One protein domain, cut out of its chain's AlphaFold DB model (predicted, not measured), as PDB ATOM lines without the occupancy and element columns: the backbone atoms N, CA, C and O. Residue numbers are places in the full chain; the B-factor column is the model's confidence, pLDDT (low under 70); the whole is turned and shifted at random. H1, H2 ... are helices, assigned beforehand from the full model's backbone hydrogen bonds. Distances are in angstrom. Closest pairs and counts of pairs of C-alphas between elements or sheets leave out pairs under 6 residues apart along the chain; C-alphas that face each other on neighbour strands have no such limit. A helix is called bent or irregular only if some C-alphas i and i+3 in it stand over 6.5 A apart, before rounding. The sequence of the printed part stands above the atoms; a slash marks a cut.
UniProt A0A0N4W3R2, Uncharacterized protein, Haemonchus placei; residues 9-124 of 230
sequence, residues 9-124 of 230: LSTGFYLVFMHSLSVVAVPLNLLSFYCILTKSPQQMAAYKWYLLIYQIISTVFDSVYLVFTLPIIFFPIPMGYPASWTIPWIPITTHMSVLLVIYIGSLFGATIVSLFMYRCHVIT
ATOM      1  N   LEU A   9      43.640 109.108  32.131       55.00
ATOM      2  CA  LEU A   9      44.444 107.879  32.117       55.00
ATOM      3  C   LEU A   9      45.284 107.719  33.402       55.00
ATOM      4  O   LEU A   9      45.419 106.612  33.925       55.00
ATOM      5  N   SER A  10      45.778 108.829  33.966       61.28
ATOM      6  CA  SER A  10      46.483 108.833  35.257       61.28
ATOM      7  C   SER A  10      45.523 108.708  36.442       61.28
ATOM      8  O   SER A  10      45.868 108.075  37.440       61.28
ATOM      9  N   THR A  11      44.324 109.291  36.345       67.62
ATOM     10  CA  THR A  11      43.329 109.262  37.427       67.62
ATOM     11  C   THR A  11      42.740 107.861  37.596       67.62
ATOM     12  O   THR A  11      42.637 107.374  38.721       67.62
ATOM     13  N   GLY A  12      42.455 107.157  36.494       73.56
ATOM     14  CA  GLY A  12      41.970 105.776  36.528       73.56
ATOM     15  C   GLY A  12      42.983 104.795  37.130       73.56
ATOM     16  O   GLY A  12      42.644 104.041  38.043       73.56
ATOM     17  N   PHE A  13      44.245 104.834  36.683       78.56
ATOM     18  CA  PHE A  13      45.294 103.970  37.239       78.56
ATOM     19  C   PHE A  13      45.530 104.244  38.731       78.56
ATOM     20  O   PHE A  13      45.643 103.310  39.524       78.56
ATOM     21  N   TYR A  14      45.542 105.519  39.128       76.94
ATOM     22  CA  TYR A  14      45.682 105.922  40.524       76.94
ATOM     23  C   TYR A  14      44.530 105.416  41.398       76.94
ATOM     24  O   TYR A  14      44.765 104.882  42.482       76.94
ATOM     25  N   LEU A  15      43.288 105.543  40.925       76.81
ATOM     26  CA  LEU A  15      42.109 105.095  41.663       76.81
ATOM     27  C   LEU A  15      42.117 103.572  41.855       76.81
ATOM     28  O   LEU A  15      41.875 103.080  42.957       76.81
ATOM     29  N   VAL A  16      42.461 102.821  40.803       82.06
ATOM     30  CA  VAL A  16      42.615 101.360  40.868       82.06
ATOM     31  C   VAL A  16      43.730 100.976  41.838       82.06
ATOM     32  O   VAL A  16      43.549 100.074  42.658       82.06
ATOM     33  N   PHE A  17      44.860 101.683  41.799       82.69
ATOM     34  CA  PHE A  17      45.966 101.459  42.720       82.69
ATOM     35  C   PHE A  17      45.546 101.707  44.174       82.69
ATOM     36  O   PHE A  17      45.748 100.840  45.025       82.69
ATOM     37  N   MET A  18      44.875 102.822  44.464       79.19
ATOM     38  CA  MET A  18      44.390 103.125  45.812       79.19
ATOM     39  C   MET A  18      43.348 102.119  46.312       79.19
ATOM     40  O   MET A  18      43.405 101.693  47.467       79.19
ATOM     41  N   HIS A  19      42.444 101.655  45.446       81.19
ATOM     42  CA  HIS A  19      41.527 100.571  45.797       81.19
ATOM     43  C   HIS A  19      42.255  99.253  46.064       81.19
ATOM     44  O   HIS A  19      41.924  98.563  47.027       81.19
ATOM     45  N   SER A  20      43.274  98.915  45.270       84.56
ATOM     46  CA  SER A  20      44.075  97.710  45.495       84.56
ATOM     47  C   SER A  20      44.814  97.756  46.837       84.56
ATOM     48  O   SER A  20      44.797  96.775  47.580       84.56
ATOM     49  N   LEU A  21      45.364  98.919  47.207       83.38
ATOM     50  CA  LEU A  21      45.985  99.138  48.512       83.38
ATOM     51  C   LEU A  21      44.977  98.979  49.646       83.38
ATOM     52  O   LEU A  21      45.293  98.347  50.649       83.38
ATOM     53  N   SER A  22      43.756  99.488  49.475       83.50
ATOM     54  CA  SER A  22      42.677  99.317  50.451       83.50
ATOM     55  C   SER A  22      42.340  97.836  50.674       83.50
ATOM     56  O   SER A  22      42.302  97.374  51.815       83.50
ATOM     57  N   VAL A  23      42.210  97.050  49.599       84.88
ATOM     58  CA  VAL A  23      41.949  95.600  49.681       84.88
ATOM     59  C   VAL A  23      43.084  94.848  50.383       84.88
ATOM     60  O   VAL A  23      42.811  93.917  51.136       84.88
ATOM     61  N   VAL A  24      44.343  95.248  50.177       87.69
ATOM     62  CA  VAL A  24      45.517  94.632  50.827       87.69
ATOM     63  C   VAL A  24      45.700  95.111  52.274       87.69
ATOM     64  O   VAL A  24      46.179  94.354  53.118       87.69
ATOM     65  N   ALA A  25      45.279  96.328  52.610       85.56
ATOM     66  CA  ALA A  25      45.391  96.867  53.962       85.56
ATOM     67  C   ALA A  25      44.494  96.127  54.967       85.56
ATOM     68  O   ALA A  25      44.910  95.881  56.098       85.56
ATOM     69  N   VAL A  26      43.290  95.705  54.561       84.56
ATOM     70  CA  VAL A  26      42.359  94.958  55.429       84.56
ATOM     71  C   VAL A  26      42.981  93.670  56.001       84.56
ATOM     72  O   VAL A  26      42.993  93.520  57.227       84.56
ATOM     73  N   PRO A  27      43.532  92.738  55.196       86.81
ATOM     74  CA  PRO A  27      44.150  91.530  55.730       86.81
ATOM     75  C   PRO A  27      45.419  91.822  56.539       86.81
ATOM     76  O   PRO A  27      45.667  91.120  57.517       86.81
ATOM     77  N   LEU A  28      46.196  92.859  56.202       88.50
ATOM     78  CA  LEU A  28      47.369  93.254  56.995       88.50
ATOM     79  C   LEU A  28      46.977  93.762  58.391       88.50
ATOM     80  O   LEU A  28      47.609  93.396  59.388       88.50
ATOM     81  N   ASN A  29      45.897  94.539  58.480       87.50
ATOM     82  CA  ASN A  29      45.355  95.007  59.753       87.50
ATOM     83  C   ASN A  29      44.791  93.854  60.597       87.50
ATOM     84  O   ASN A  29      45.049  93.782  61.802       87.50
ATOM     85  N   LEU A  30      44.113  92.889  59.968       86.25
ATOM     86  CA  LEU A  30      43.644  91.671  60.639       86.25
ATOM     87  C   LEU A  30      44.798  90.787  61.127       86.25
ATOM     88  O   LEU A  30      44.751  90.278  62.247       86.25
ATOM     89  N   LEU A  31      45.853  90.629  60.324       88.31
ATOM     90  CA  LEU A  31      47.041  89.860  60.697       88.31
ATOM     91  C   LEU A  31      47.763  90.499  61.887       88.31
ATOM     92  O   LEU A  31      48.172  89.790  62.808       88.31
ATOM     93  N   SER A  32      47.864  91.828  61.912       86.56
ATOM     94  CA  SER A  32      48.450  92.572  63.032       86.56
ATOM     95  C   SER A  32      47.659  92.357  64.326       86.56
ATOM     96  O   SER A  32      48.237  92.032  65.366       86.56
ATOM     97  N   PHE A  33      46.326  92.425  64.255       86.62
ATOM     98  CA  PHE A  33      45.455  92.125  65.391       86.62
ATOM     99  C   PHE A  33      45.599  90.672  65.868       86.62
ATOM    100  O   PHE A  33      45.770  90.414  67.062       86.62
ATOM    101  N   TYR A  34      45.609  89.717  64.935       86.88
ATOM    102  CA  TYR A  34      45.789  88.300  65.240       86.88
ATOM    103  C   TYR A  34      47.141  88.015  65.904       86.88
ATOM    104  O   TYR A  34      47.202  87.272  66.887       86.88
ATOM    105  N   CYS A  35      48.217  88.639  65.415       87.19
ATOM    106  CA  CYS A  35      49.565  88.504  65.962       87.19
ATOM    107  C   CYS A  35      49.627  88.973  67.424       87.19
ATOM    108  O   CYS A  35      50.164  88.267  68.280       87.19
ATOM    109  N   ILE A  36      49.008  90.115  67.741       86.94
ATOM    110  CA  ILE A  36      48.957  90.646  69.112       86.94
ATOM    111  C   ILE A  36      48.193  89.697  70.043       86.94
ATOM    112  O   ILE A  36      48.622  89.471  71.175       86.94
ATOM    113  N   LEU A  37      47.091  89.102  69.578       82.75
ATOM    114  CA  LEU A  37      46.311  88.164  70.387       82.75
ATOM    115  C   LEU A  37      47.036  86.838  70.639       82.75
ATOM    116  O   LEU A  37      47.006  86.339  71.762       82.75
ATOM    117  N   THR A  38      47.690  86.274  69.622       82.75
ATOM    118  CA  THR A  38      48.328  84.950  69.724       82.75
ATOM    119  C   THR A  38      49.689  84.977  70.403       82.75
ATOM    120  O   THR A  38      50.032  84.032  71.111       82.75
ATOM    121  N   LYS A  39      50.491  86.030  70.202       78.88
ATOM    122  CA  LYS A  39      51.876  86.078  70.699       78.88
ATOM    123  C   LYS A  39      52.042  86.769  72.044       78.88
ATOM    124  O   LYS A  39      53.142  86.720  72.585       78.88
ATOM    125  N   SER A  40      51.012  87.412  72.597       75.94
ATOM    126  CA  SER A  40      51.166  88.180  73.837       75.94
ATOM    127  C   SER A  40      51.157  87.279  75.090       75.94
ATOM    128  O   SER A  40      50.112  86.709  75.424       75.94
ATOM    129  N   PRO A  41      52.291  87.146  75.813       62.78
ATOM    130  CA  PRO A  41      52.376  86.319  77.014       62.78
ATOM    131  C   PRO A  41      51.604  86.945  78.188       62.78
ATOM    132  O   PRO A  41      51.652  88.155  78.419       62.78
ATOM    133  N   GLN A  42      50.921  86.107  78.978       61.78
ATOM    134  CA  GLN A  42      50.050  86.516  80.096       61.78
ATOM    135  C   GLN A  42      50.746  87.318  81.212       61.78
ATOM    136  O   GLN A  42      50.062  87.984  81.986       61.78
ATOM    137  N   GLN A  43      52.079  87.306  81.299       59.50
ATOM    138  CA  GLN A  43      52.811  87.928  82.410       59.50
ATOM    139  C   GLN A  43      52.867  89.469  82.375       59.50
ATOM    140  O   GLN A  43      53.327  90.076  83.335       59.50
ATOM    141  N   MET A  44      52.361  90.119  81.317       67.69
ATOM    142  CA  MET A  44      52.277  91.587  81.194       67.69
ATOM    143  C   MET A  44      50.870  92.032  80.763       67.69
ATOM    144  O   MET A  44      50.701  92.790  79.805       67.69
ATOM    145  N   ALA A  45      49.840  91.536  81.454       73.00
ATOM    146  CA  ALA A  45      48.435  91.724  81.077       73.00
ATOM    147  C   ALA A  45      48.037  93.199  80.855       73.00
ATOM    148  O   ALA A  45      47.330  93.493  79.894       73.00
ATOM    149  N   ALA A  46      48.535  94.130  81.679       76.00
ATOM    150  CA  ALA A  46      48.260  95.562  81.519       76.00
ATOM    151  C   ALA A  46      48.842  96.127  80.212       76.00
ATOM    152  O   ALA A  46      48.153  96.832  79.481       76.00
ATOM    153  N   TYR A  47      50.080  95.767  79.866       81.56
ATOM    154  CA  TYR A  47      50.726  96.232  78.638       81.56
ATOM    155  C   TYR A  47      50.029  95.701  77.376       81.56
ATOM    156  O   TYR A  47      49.938  96.405  76.369       81.56
ATOM    157  N   LYS A  48      49.481  94.479  77.441       84.00
ATOM    158  CA  LYS A  48      48.712  93.885  76.340       84.00
ATOM    159  C   LYS A  48      47.489  94.726  75.974       84.00
ATOM    160  O   LYS A  48      47.219  94.905  74.790       84.00
ATOM    161  N   TRP A  49      46.773  95.260  76.964       83.31
ATOM    162  CA  TRP A  49      45.591  96.090  76.718       83.31
ATOM    163  C   TRP A  49      45.932  97.388  75.988       83.31
ATOM    164  O   TRP A  49      45.257  97.722  75.021       83.31
ATOM    165  N   TYR A  50      47.014  98.073  76.372       86.06
ATOM    166  CA  TYR A  50      47.455  99.289  75.674       86.06
ATOM    167  C   TYR A  50      47.843  99.023  74.214       86.06
ATOM    168  O   TYR A  50      47.458  99.785  73.330       86.06
ATOM    169  N   LEU A  51      48.543  97.916  73.947       87.94
ATOM    170  CA  LEU A  51      48.858  97.477  72.583       87.94
ATOM    171  C   LEU A  51      47.606  97.151  71.762       87.94
ATOM    172  O   LEU A  51      47.539  97.479  70.580       87.94
ATOM    173  N   LEU A  52      46.614  96.509  72.382       88.25
ATOM    174  CA  LEU A  52      45.368  96.127  71.722       88.25
ATOM    175  C   LEU A  52      44.542  97.370  71.361       88.25
ATOM    176  O   LEU A  52      44.098  97.496  70.222       88.25
ATOM    177  N   ILE A  53      44.399  98.320  72.291       88.12
ATOM    178  CA  ILE A  53      43.707  99.596  72.053       88.12
ATOM    179  C   ILE A  53      44.388 100.379  70.924       88.12
ATOM    180  O   ILE A  53      43.706 100.877  70.031       88.12
ATOM    181  N   TYR A  54      45.723 100.437  70.925       90.44
ATOM    182  CA  TYR A  54      46.491 101.054  69.846       90.44
ATOM    183  C   TYR A  54      46.198 100.401  68.486       90.44
ATOM    184  O   TYR A  54      45.883 101.103  67.527       90.44
ATOM    185  N   GLN A  55      46.215  99.066  68.407       91.88
ATOM    186  CA  GLN A  55      45.934  98.355  67.157       91.88
ATOM    187  C   GLN A  55      44.501  98.584  66.662       91.88
ATOM    188  O   GLN A  55      44.291  98.751  65.459       91.88
ATOM    189  N   ILE A  56      43.514  98.606  67.565       90.38
ATOM    190  CA  ILE A  56      42.120  98.908  67.210       90.38
ATOM    191  C   ILE A  56      42.032 100.310  66.608       90.38
ATOM    192  O   ILE A  56      41.460 100.474  65.535       90.38
ATOM    193  N   ILE A  57      42.616 101.311  67.267       91.88
ATOM    194  CA  ILE A  57      42.520 102.704  66.819       91.88
ATOM    195  C   ILE A  57      43.280 102.908  65.503       91.88
ATOM    196  O   ILE A  57      42.765 103.591  64.624       91.88
ATOM    197  N   SER A  58      44.425 102.244  65.314       90.81
ATOM    198  CA  SER A  58      45.133 102.196  64.024       90.81
ATOM    199  C   SER A  58      44.252 101.619  62.918       90.81
ATOM    200  O   SER A  58      44.100 102.226  61.866       90.81
ATOM    201  N   THR A  59      43.596 100.485  63.178       90.38
ATOM    202  CA  THR A  59      42.744  99.813  62.185       90.38
ATOM    203  C   THR A  59      41.525 100.664  61.818       90.38
ATOM    204  O   THR A  59      41.126 100.721  60.654       90.38
ATOM    205  N   VAL A  60      40.931 101.351  62.801       89.50
ATOM    206  CA  VAL A  60      39.829 102.301  62.579       89.50
ATOM    207  C   VAL A  60      40.307 103.501  61.761       89.50
ATOM    208  O   VAL A  60      39.618 103.897  60.821       89.50
ATOM    209  N   PHE A  61      41.484 104.052  62.073       89.81
ATOM    210  CA  PHE A  61      42.085 105.148  61.314       89.81
ATOM    211  C   PHE A  61      42.339 104.753  59.854       89.81
ATOM    212  O   PHE A  61      41.882 105.459  58.957       89.81
ATOM    213  N   ASP A  62      42.958 103.597  59.605       88.25
ATOM    214  CA  ASP A  62      43.199 103.093  58.249       88.25
ATOM    215  C   ASP A  62      41.893 102.863  57.485       88.25
ATOM    216  O   ASP A  62      41.777 103.236  56.320       88.25
ATOM    217  N   SER A  63      40.876 102.302  58.148       83.75
ATOM    218  CA  SER A  63      39.560 102.078  57.538       83.75
ATOM    219  C   SER A  63      38.918 103.397  57.107       83.75
ATOM    220  O   SER A  63      38.385 103.511  56.010       83.75
ATOM    221  N   VAL A  64      39.000 104.431  57.938       84.31
ATOM    222  CA  VAL A  64      38.477 105.763  57.614       84.31
ATOM    223  C   VAL A  64      39.290 106.414  56.495       84.31
ATOM    224  O   VAL A  64      38.730 107.006  55.571       84.31
ATOM    225  N   TYR A  65      40.610 106.296  56.536       81.56
ATOM    226  CA  TYR A  65      41.472 106.929  55.547       81.56
ATOM    227  C   TYR A  65      41.295 106.294  54.159       81.56
ATOM    228  O   TYR A  65      41.113 107.003  53.168       81.56
ATOM    229  N   LEU A  66      41.251 104.961  54.102       80.19
ATOM    230  CA  LEU A  66      41.190 104.181  52.865       80.19
ATOM    231  C   LEU A  66      39.770 103.968  52.325       80.19
ATOM    232  O   LEU A  66      39.625 103.739  51.130       80.19
ATOM    233  N   VAL A  67      38.730 104.011  53.168       75.00
ATOM    234  CA  VAL A  67      37.333 103.786  52.734       75.00
ATOM    235  C   VAL A  67      36.534 105.083  52.653       75.00
ATOM    236  O   VAL A  67      35.702 105.201  51.759       75.00
ATOM    237  N   PHE A  68      36.755 106.041  53.563       72.69
ATOM    238  CA  PHE A  68      35.926 107.255  53.657       72.69
ATOM    239  C   PHE A  68      36.528 108.490  52.997       72.69
ATOM    240  O   PHE A  68      35.776 109.406  52.660       72.69
ATOM    241  N   THR A  69      37.851 108.560  52.874       68.44
ATOM    242  CA  THR A  69      38.509 109.800  52.441       68.44
ATOM    243  C   THR A  69      39.234 109.626  51.123       68.44
ATOM    244  O   THR A  69      39.192 110.562  50.332       68.44
ATOM    245  N   LEU A  70      39.864 108.463  50.887       72.06
ATOM    246  CA  LEU A  70      40.613 108.141  49.662       72.06
ATOM    247  C   LEU A  70      41.339 109.384  49.101       72.06
ATOM    248  O   LEU A  70      41.093 109.796  47.967       72.06
ATOM    249  N   PRO A  71      42.161 110.067  49.927       67.62
ATOM    250  CA  PRO A  71      42.644 111.386  49.571       67.62
ATOM    251  C   PRO A  71      43.629 111.261  48.416       67.62
ATOM    252  O   PRO A  71      44.703 110.674  48.552       67.62
ATOM    253  N   ILE A  72      43.265 111.845  47.281       63.91
ATOM    254  CA  ILE A  72      44.169 111.977  46.149       63.91
ATOM    255  C   ILE A  72      45.141 113.109  46.478       63.91
ATOM    256  O   ILE A  72      44.807 114.284  46.370       63.91
ATOM    257  N   ILE A  73      46.335 112.780  46.968       63.06
ATOM    258  CA  ILE A  73      47.325 113.802  47.330       63.06
ATOM    259  C   ILE A  73      47.933 114.366  46.042       63.06
ATOM    260  O   ILE A  73      48.909 113.837  45.513       63.06
ATOM    261  N   PHE A  74      47.354 115.454  45.540       62.03
ATOM    262  CA  PHE A  74      47.954 116.266  44.489       62.03
ATOM    263  C   PHE A  74      49.024 117.166  45.111       62.03
ATOM    264  O   PHE A  74      48.725 118.089  45.860       62.03
ATOM    265  N   PHE A  75      50.301 116.920  44.838       57.22
ATOM    266  CA  PHE A  75      51.334 117.872  45.247       57.22
ATOM    267  C   PHE A  75      51.154 119.170  44.434       57.22
ATOM    268  O   PHE A  75      51.042 119.072  43.211       57.22
ATOM    269  N   PRO A  76      51.105 120.375  45.040       65.00
ATOM    270  CA  PRO A  76      51.466 120.730  46.420       65.00
ATOM    271  C   PRO A  76      50.284 120.954  47.390       65.00
ATOM    272  O   PRO A  76      50.513 121.335  48.536       65.00
ATOM    273  N   ILE A  77      49.032 120.757  46.963       64.44
ATOM    274  CA  ILE A  77      47.837 121.034  47.776       64.44
ATOM    275  C   ILE A  77      47.127 119.713  48.088       64.44
ATOM    276  O   ILE A  77      46.566 119.118  47.170       64.44
ATOM    277  N   PRO A  78      47.067 119.263  49.358       63.09
ATOM    278  CA  PRO A  78      46.313 118.066  49.717       63.09
ATOM    279  C   PRO A  78      44.805 118.308  49.530       63.09
ATOM    280  O   PRO A  78      44.091 118.670  50.462       63.09
ATOM    281  N   MET A  79      44.317 118.130  48.303       62.50
ATOM    282  CA  MET A  79      42.907 118.154  47.937       62.50
ATOM    283  C   MET A  79      42.416 116.715  47.817       62.50
ATOM    284  O   MET A  79      42.646 116.053  46.815       62.50
ATOM    285  N   GLY A  80      41.728 116.229  48.844       64.31
ATOM    286  CA  GLY A  80      40.990 114.971  48.774       64.31
ATOM    287  C   GLY A  80      39.520 115.245  48.495       64.31
ATOM    288  O   GLY A  80      38.920 116.093  49.158       64.31
ATOM    289  N   TYR A  81      38.925 114.513  47.556       65.25
ATOM    290  CA  TYR A  81      37.474 114.352  47.520       65.25
ATOM    291  C   TYR A  81      37.143 112.969  48.097       65.25
ATOM    292  O   TYR A  81      37.893 112.028  47.840       65.25
ATOM    293  N   PRO A  82      36.058 112.821  48.878       66.44
ATOM    294  CA  PRO A  82      35.648 111.522  49.390       66.44
ATOM    295  C   PRO A  82      35.134 110.664  48.225       66.44
ATOM    296  O   PRO A  82      33.948 110.678  47.911       66.44
ATOM    297  N   ALA A  83      36.036 109.927  47.575       62.44
ATOM    298  CA  ALA A  83      35.770 108.979  46.487       62.44
ATOM    299  C   ALA A  83      35.240 107.634  47.007       62.44
ATOM    300  O   ALA A  83      35.650 106.557  46.573       62.44
ATOM    301  N   SER A  84      34.398 107.687  48.029       63.72
ATOM    302  CA  SER A  84      34.102 106.530  48.857       63.72
ATOM    303  C   SER A  84      33.111 105.604  48.165       63.72
ATOM    304  O   SER A  84      32.068 106.036  47.677       63.72
ATOM    305  N   TRP A  85      33.365 104.295  48.227       60.16
ATOM    306  CA  TRP A  85      32.418 103.251  47.799       60.16
ATOM    307  C   TRP A  85      31.048 103.358  48.505       60.16
ATOM    308  O   TRP A  85      30.044 102.809  48.057       60.16
ATOM    309  N   THR A  86      30.999 104.078  49.629       59.84
ATOM    310  CA  THR A  86      29.840 104.239  50.510       59.84
ATOM    311  C   THR A  86      28.911 105.403  50.155       59.84
ATOM    312  O   THR A  86      27.854 105.498  50.776       59.84
ATOM    313  N   ILE A  87      29.226 106.237  49.150       61.09
ATOM    314  CA  ILE A  87      28.352 107.344  48.692       61.09
ATOM    315  C   ILE A  87      26.894 106.904  48.435       61.09
ATOM    316  O   ILE A  87      25.990 107.642  48.827       61.09
ATOM    317  N   PRO A  88      26.611 105.717  47.852       64.50
ATOM    318  CA  PRO A  88      25.230 105.279  47.635       64.50
ATOM    319  C   PRO A  88      24.460 104.977  48.929       64.50
ATOM    320  O   PRO A  88      23.234 104.958  48.923       64.50
ATOM    321  N   TRP A  89      25.169 104.705  50.027       65.25
ATOM    322  CA  TRP A  89      24.596 104.179  51.268       65.25
ATOM    323  C   TRP A  89      24.532 105.229  52.376       65.25
ATOM    324  O   TRP A  89      23.637 105.179  53.217       65.25
ATOM    325  N   ILE A  90      25.472 106.179  52.390       72.19
ATOM    326  CA  ILE A  90      25.537 107.246  53.388       72.19
ATOM    327  C   ILE A  90      25.917 108.550  52.672       72.19
ATOM    328  O   ILE A  90      27.073 108.702  52.267       72.19
ATOM    329  N   PRO A  91      24.988 109.513  52.524       68.25
ATOM    330  CA  PRO A  91      25.309 110.822  51.972       68.25
ATOM    331  C   PRO A  91      26.107 111.622  53.010       68.25
ATOM    332  O   PRO A  91      25.549 112.328  53.849       68.25
ATOM    333  N   ILE A  92      27.431 111.470  53.000       72.69
ATOM    334  CA  ILE A  92      28.341 112.203  53.886       72.69
ATOM    335  C   ILE A  92      28.778 113.489  53.190       72.69
ATOM    336  O   ILE A  92      29.402 113.459  52.131       72.69
ATOM    337  N   THR A  93      28.486 114.631  53.813       79.81
ATOM    338  CA  THR A  93      28.976 115.938  53.363       79.81
ATOM    339  C   THR A  93      30.501 116.013  53.482       79.81
ATOM    340  O   THR A  93      31.069 115.605  54.495       79.81
ATOM    341  N   THR A  94      31.165 116.621  52.498       76.38
ATOM    342  CA  THR A  94      32.632 116.804  52.440       76.38
ATOM    343  C   THR A  94      33.228 117.443  53.700       76.38
ATOM    344  O   THR A  94      34.293 117.047  54.171       76.38
ATOM    345  N   HIS A  95      32.526 118.401  54.309       80.69
ATOM    346  CA  HIS A  95      32.948 119.009  55.573       80.69
ATOM    347  C   HIS A  95      32.998 117.995  56.723       80.69
ATOM    348  O   HIS A  95      33.929 118.011  57.526       80.69
ATOM    349  N   MET A  96      32.026 117.084  56.781       81.56
ATOM    350  CA  MET A  96      31.943 116.073  57.834       81.56
ATOM    351  C   MET A  96      33.049 115.028  57.690       81.56
ATOM    352  O   MET A  96      33.624 114.626  58.698       81.56
ATOM    353  N   SER A  97      33.404 114.636  56.461       78.94
ATOM    354  CA  SER A  97      34.530 113.720  56.235       78.94
ATOM    355  C   SER A  97      35.864 114.327  56.676       78.94
ATOM    356  O   SER A  97      36.642 113.652  57.343       78.94
ATOM    357  N   VAL A  98      36.113 115.613  56.396       81.06
ATOM    358  CA  VAL A  98      37.358 116.282  56.818       81.06
ATOM    359  C   VAL A  98      37.450 116.381  58.343       81.06
ATOM    360  O   VAL A  98      38.484 116.048  58.922       81.06
ATOM    361  N   LEU A  99      36.363 116.781  59.011       86.38
ATOM    362  CA  LEU A  99      36.320 116.846  60.477       86.38
ATOM    363  C   LEU A  99      36.553 115.474  61.119       86.38
ATOM    364  O   LEU A  99      37.276 115.366  62.109       86.38
ATOM    365  N   LEU A 100      35.978 114.425  60.534       85.62
ATOM    366  CA  LEU A 100      36.121 113.056  61.012       85.62
ATOM    367  C   LEU A 100      37.573 112.568  60.898       85.62
ATOM    368  O   LEU A 100      38.091 111.988  61.851       85.62
ATOM    369  N   VAL A 101      38.266 112.855  59.792       84.81
ATOM    370  CA  VAL A 101      39.690 112.508  59.626       84.81
ATOM    371  C   VAL A 101      40.560 113.209  60.663       84.81
ATOM    372  O   VAL A 101      41.400 112.566  61.289       84.81
ATOM    373  N   ILE A 102      40.340 114.508  60.886       88.50
ATOM    374  CA  ILE A 102      41.086 115.277  61.892       88.50
ATOM    375  C   ILE A 102      40.856 114.687  63.289       88.50
ATOM    376  O   ILE A 102      41.808 114.473  64.041       88.50
ATOM    377  N   TYR A 103      39.603 114.375  63.624       90.75
ATOM    378  CA  TYR A 103      39.246 113.793  64.913       90.75
ATOM    379  C   TYR A 103      39.929 112.438  65.138       90.75
ATOM    380  O   TYR A 103      40.618 112.253  66.142       90.75
ATOM    381  N   ILE A 104      39.821 111.506  64.190       90.62
ATOM    382  CA  ILE A 104      40.394 110.160  64.344       90.62
ATOM    383  C   ILE A 104      41.925 110.197  64.281       90.62
ATOM    384  O   ILE A 104      42.579 109.483  65.040       90.62
ATOM    385  N   GLY A 105      42.512 111.085  63.473       89.56
ATOM    386  CA  GLY A 105      43.955 111.324  63.467       89.56
ATOM    387  C   GLY A 105      44.472 111.816  64.824       89.56
ATOM    388  O   GLY A 105      45.488 111.324  65.315       89.56
ATOM    389  N   SER A 106      43.738 112.720  65.484       92.44
ATOM    390  CA  SER A 106      44.095 113.189  66.830       92.44
ATOM    391  C   SER A 106      44.028 112.071  67.881       92.44
ATOM    392  O   SER A 106      44.926 111.957  68.718       92.44
ATOM    393  N   LEU A 107      43.022 111.190  67.795       91.69
ATOM    394  CA  LEU A 107      42.891 110.019  68.666       91.69
ATOM    395  C   LEU A 107      44.032 109.022  68.446       91.69
ATOM    396  O   LEU A 107      44.621 108.534  69.412       91.69
ATOM    397  N   PHE A 108      44.388 108.755  67.190       94.00
ATOM    398  CA  PHE A 108      45.526 107.907  66.854       94.00
ATOM    399  C   PHE A 108      46.828 108.476  67.438       94.00
ATOM    400  O   PHE A 108      47.536 107.768  68.158       94.00
ATOM    401  N   GLY A 109      47.079 109.779  67.274       92.31
ATOM    402  CA  GLY A 109      48.207 110.469  67.905       92.31
ATOM    403  C   GLY A 109      48.225 110.330  69.433       92.31
ATOM    404  O   GLY A 109      49.245 109.950  70.013       92.31
ATOM    405  N   ALA A 110      47.088 110.556  70.098       92.31
ATOM    406  CA  ALA A 110      46.976 110.426  71.551       92.31
ATOM    407  C   ALA A 110      47.311 109.006  72.047       92.31
ATOM    408  O   ALA A 110      47.924 108.836  73.107       92.31
ATOM    409  N   THR A 111      46.961 107.976  71.273       92.06
ATOM    410  CA  THR A 111      47.240 106.577  71.635       92.06
ATOM    411  C   THR A 111      48.710 106.213  71.485       92.06
ATOM    412  O   THR A 111      49.247 105.524  72.352       92.06
ATOM    413  N   ILE A 112      49.388 106.743  70.462       92.06
ATOM    414  CA  ILE A 112      50.841 106.605  70.291       92.06
ATOM    415  C   ILE A 112      51.568 107.215  71.492       92.06
ATOM    416  O   ILE A 112      52.419 106.563  72.101       92.06
ATOM    417  N   VAL A 113      51.198 108.441  71.877       92.81
ATOM    418  CA  VAL A 113      51.791 109.127  73.037       92.81
ATOM    419  C   VAL A 113      51.534 108.338  74.322       92.81
ATOM    420  O   VAL A 113      52.446 108.154  75.126       92.81
ATOM    421  N   SER A 114      50.322 107.810  74.502       88.25
ATOM    422  CA  SER A 114      49.969 106.990  75.669       88.25
ATOM    423  C   SER A 114      50.799 105.704  75.752       88.25
ATOM    424  O   SER A 114      51.286 105.350  76.829       88.25
ATOM    425  N   LEU A 115      51.019 105.027  74.620       88.94
ATOM    426  CA  LEU A 115      51.858 103.828  74.544       88.94
ATOM    427  C   LEU A 115      53.322 104.149  74.877       88.94
ATOM    428  O   LEU A 115      53.973 103.402  75.615       88.94
ATOM    429  N   PHE A 116      53.826 105.279  74.378       89.94
ATOM    430  CA  PHE A 116      55.176 105.757  74.664       89.94
ATOM    431  C   PHE A 116      55.361 106.082  76.152       89.94
ATOM    432  O   PHE A 116      56.289 105.579  76.786       89.94
ATOM    433  N   MET A 117      54.427 106.830  76.746       88.94
ATOM    434  CA  MET A 117      54.452 107.170  78.171       88.94
ATOM    435  C   MET A 117      54.427 105.926  79.063       88.94
ATOM    436  O   MET A 117      55.189 105.841  80.030       88.94
ATOM    437  N   TYR A 118      53.614 104.923  78.717       86.44
ATOM    438  CA  TYR A 118      53.580 103.654  79.444       86.44
ATOM    439  C   TYR A 118      54.939 102.939  79.403       86.44
ATOM    440  O   TYR A 118      55.421 102.439  80.421       86.44
ATOM    441  N   ARG A 119      55.604 102.923  78.240       86.44
ATOM    442  CA  ARG A 119      56.945 102.339  78.098       86.44
ATOM    443  C   ARG A 119      57.995 103.084  78.920       86.44
ATOM    444  O   ARG A 119      58.774 102.426  79.607       86.44
ATOM    445  N   CYS A 120      57.984 104.417  78.910       84.81
ATOM    446  CA  CYS A 120      58.892 105.228  79.725       84.81
ATOM    447  C   CYS A 120      58.707 104.970  81.226       84.81
ATOM    448  O   CYS A 120      59.692 104.865  81.960       84.81
ATOM    449  N   HIS A 121      57.462 104.806  81.681       84.00
ATOM    450  CA  HIS A 121      57.161 104.519  83.083       84.00
ATOM    451  C   HIS A 121      57.710 103.160  83.542       84.00
ATOM    452  O   HIS A 121      58.224 103.050  84.651       84.00
ATOM    453  N   VAL A 122      57.645 102.131  82.691       84.19
ATOM    454  CA  VAL A 122      58.161 100.787  83.012       84.19
ATOM    455  C   VAL A 122      59.695 100.735  83.002       84.19
ATOM    456  O   VAL A 122      60.282 100.001  83.792       84.19
ATOM    457  N   ILE A 123      60.354 101.502  82.125       83.31
ATOM    458  CA  ILE A 123      61.820 101.486  81.968       83.31
ATOM    459  C   ILE A 123      62.559 102.325  83.015       83.31
ATOM    460  O   ILE A 123      63.730 102.063  83.277       83.31
ATOM    461  N   THR A 124      61.911 103.329  83.612       77.94
ATOM    462  CA  THR A 124      62.586 104.262  84.527       77.94
ATOM    463  C   THR A 124      62.805 103.613  85.903       77.94
ATOM    464  O   THR A 124      61.833 103.378  86.623       77.94
TER     465      THR A 124
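AT A GLANCE: This is residues 9 to 124 of the 230 residues of an uncharacterized protein of Haemonchus placei (UniProt A0A0N4W3R2). Three long helices run side by side as an up-and-down row, with H2 in the middle between H1 and H3, which do not reach each other. A long stretch without named elements, residues 70 to 93, winds across the end of the row where H2 ends and H3 begins. The printed part has 116 residues, with three named helices in the order H1, H2, H3 and no named strand; the class is all helix. The whole is loose, with a radius of gyration of the C-alphas of 17.3 A, and elongated, spanning 53 by 29 by 26 A.

IN THESE COORDINATES: H1, the longest helix by residues, covers residues 9 to 39 and measures 44.9 A, beginning at C-alpha 9 at (44.444, 107.879, 32.117). H2 covers residues 42 to 69 and measures 37.9 A, ending at C-alpha 69 at (38.509, 109.800, 52.441). H3 covers residues 94 to 123 and measures 44.3 A, ending at C-alpha 123 at (61.820, 101.486, 81.968). H2 is irregular, with C-alphas 43 and 46 8.9 A apart, and has a kink of 46 degrees near residue 49.

HOW THE PARTS SIT: H1 and H2 form a helical hairpin and touch, their closest C-alphas being those of Ser 22 and Leu 66, 5.6 A apart. They run opposite ways at a shallow tilt of 14 degrees. H2 and H3 form a second helical hairpin and touch, their closest C-alphas being those of Tyr 54 and Thr 111, 5.9 A apart. They run opposite ways at a shallow tilt of 20 degrees. H1 and H3 are apart. In H3 every O i to N i+4 pair is within hydrogen-bond range, against 26 of 27 in H1 and 20 of 24 in H2.

THE WHOLE: The C-alphas farthest apart, those of Leu 9 and Thr 124, are 55.6 A from each other. The printed part has no cut. The link from H1 to H2 is tight, with 2 residues, and that from H2 to H3 is long, with 24. The mean pLDDT of the printed part is 79.5; 28 residues are under 70, among them residues 9 to 11, 41 to 44 and 71 to 89.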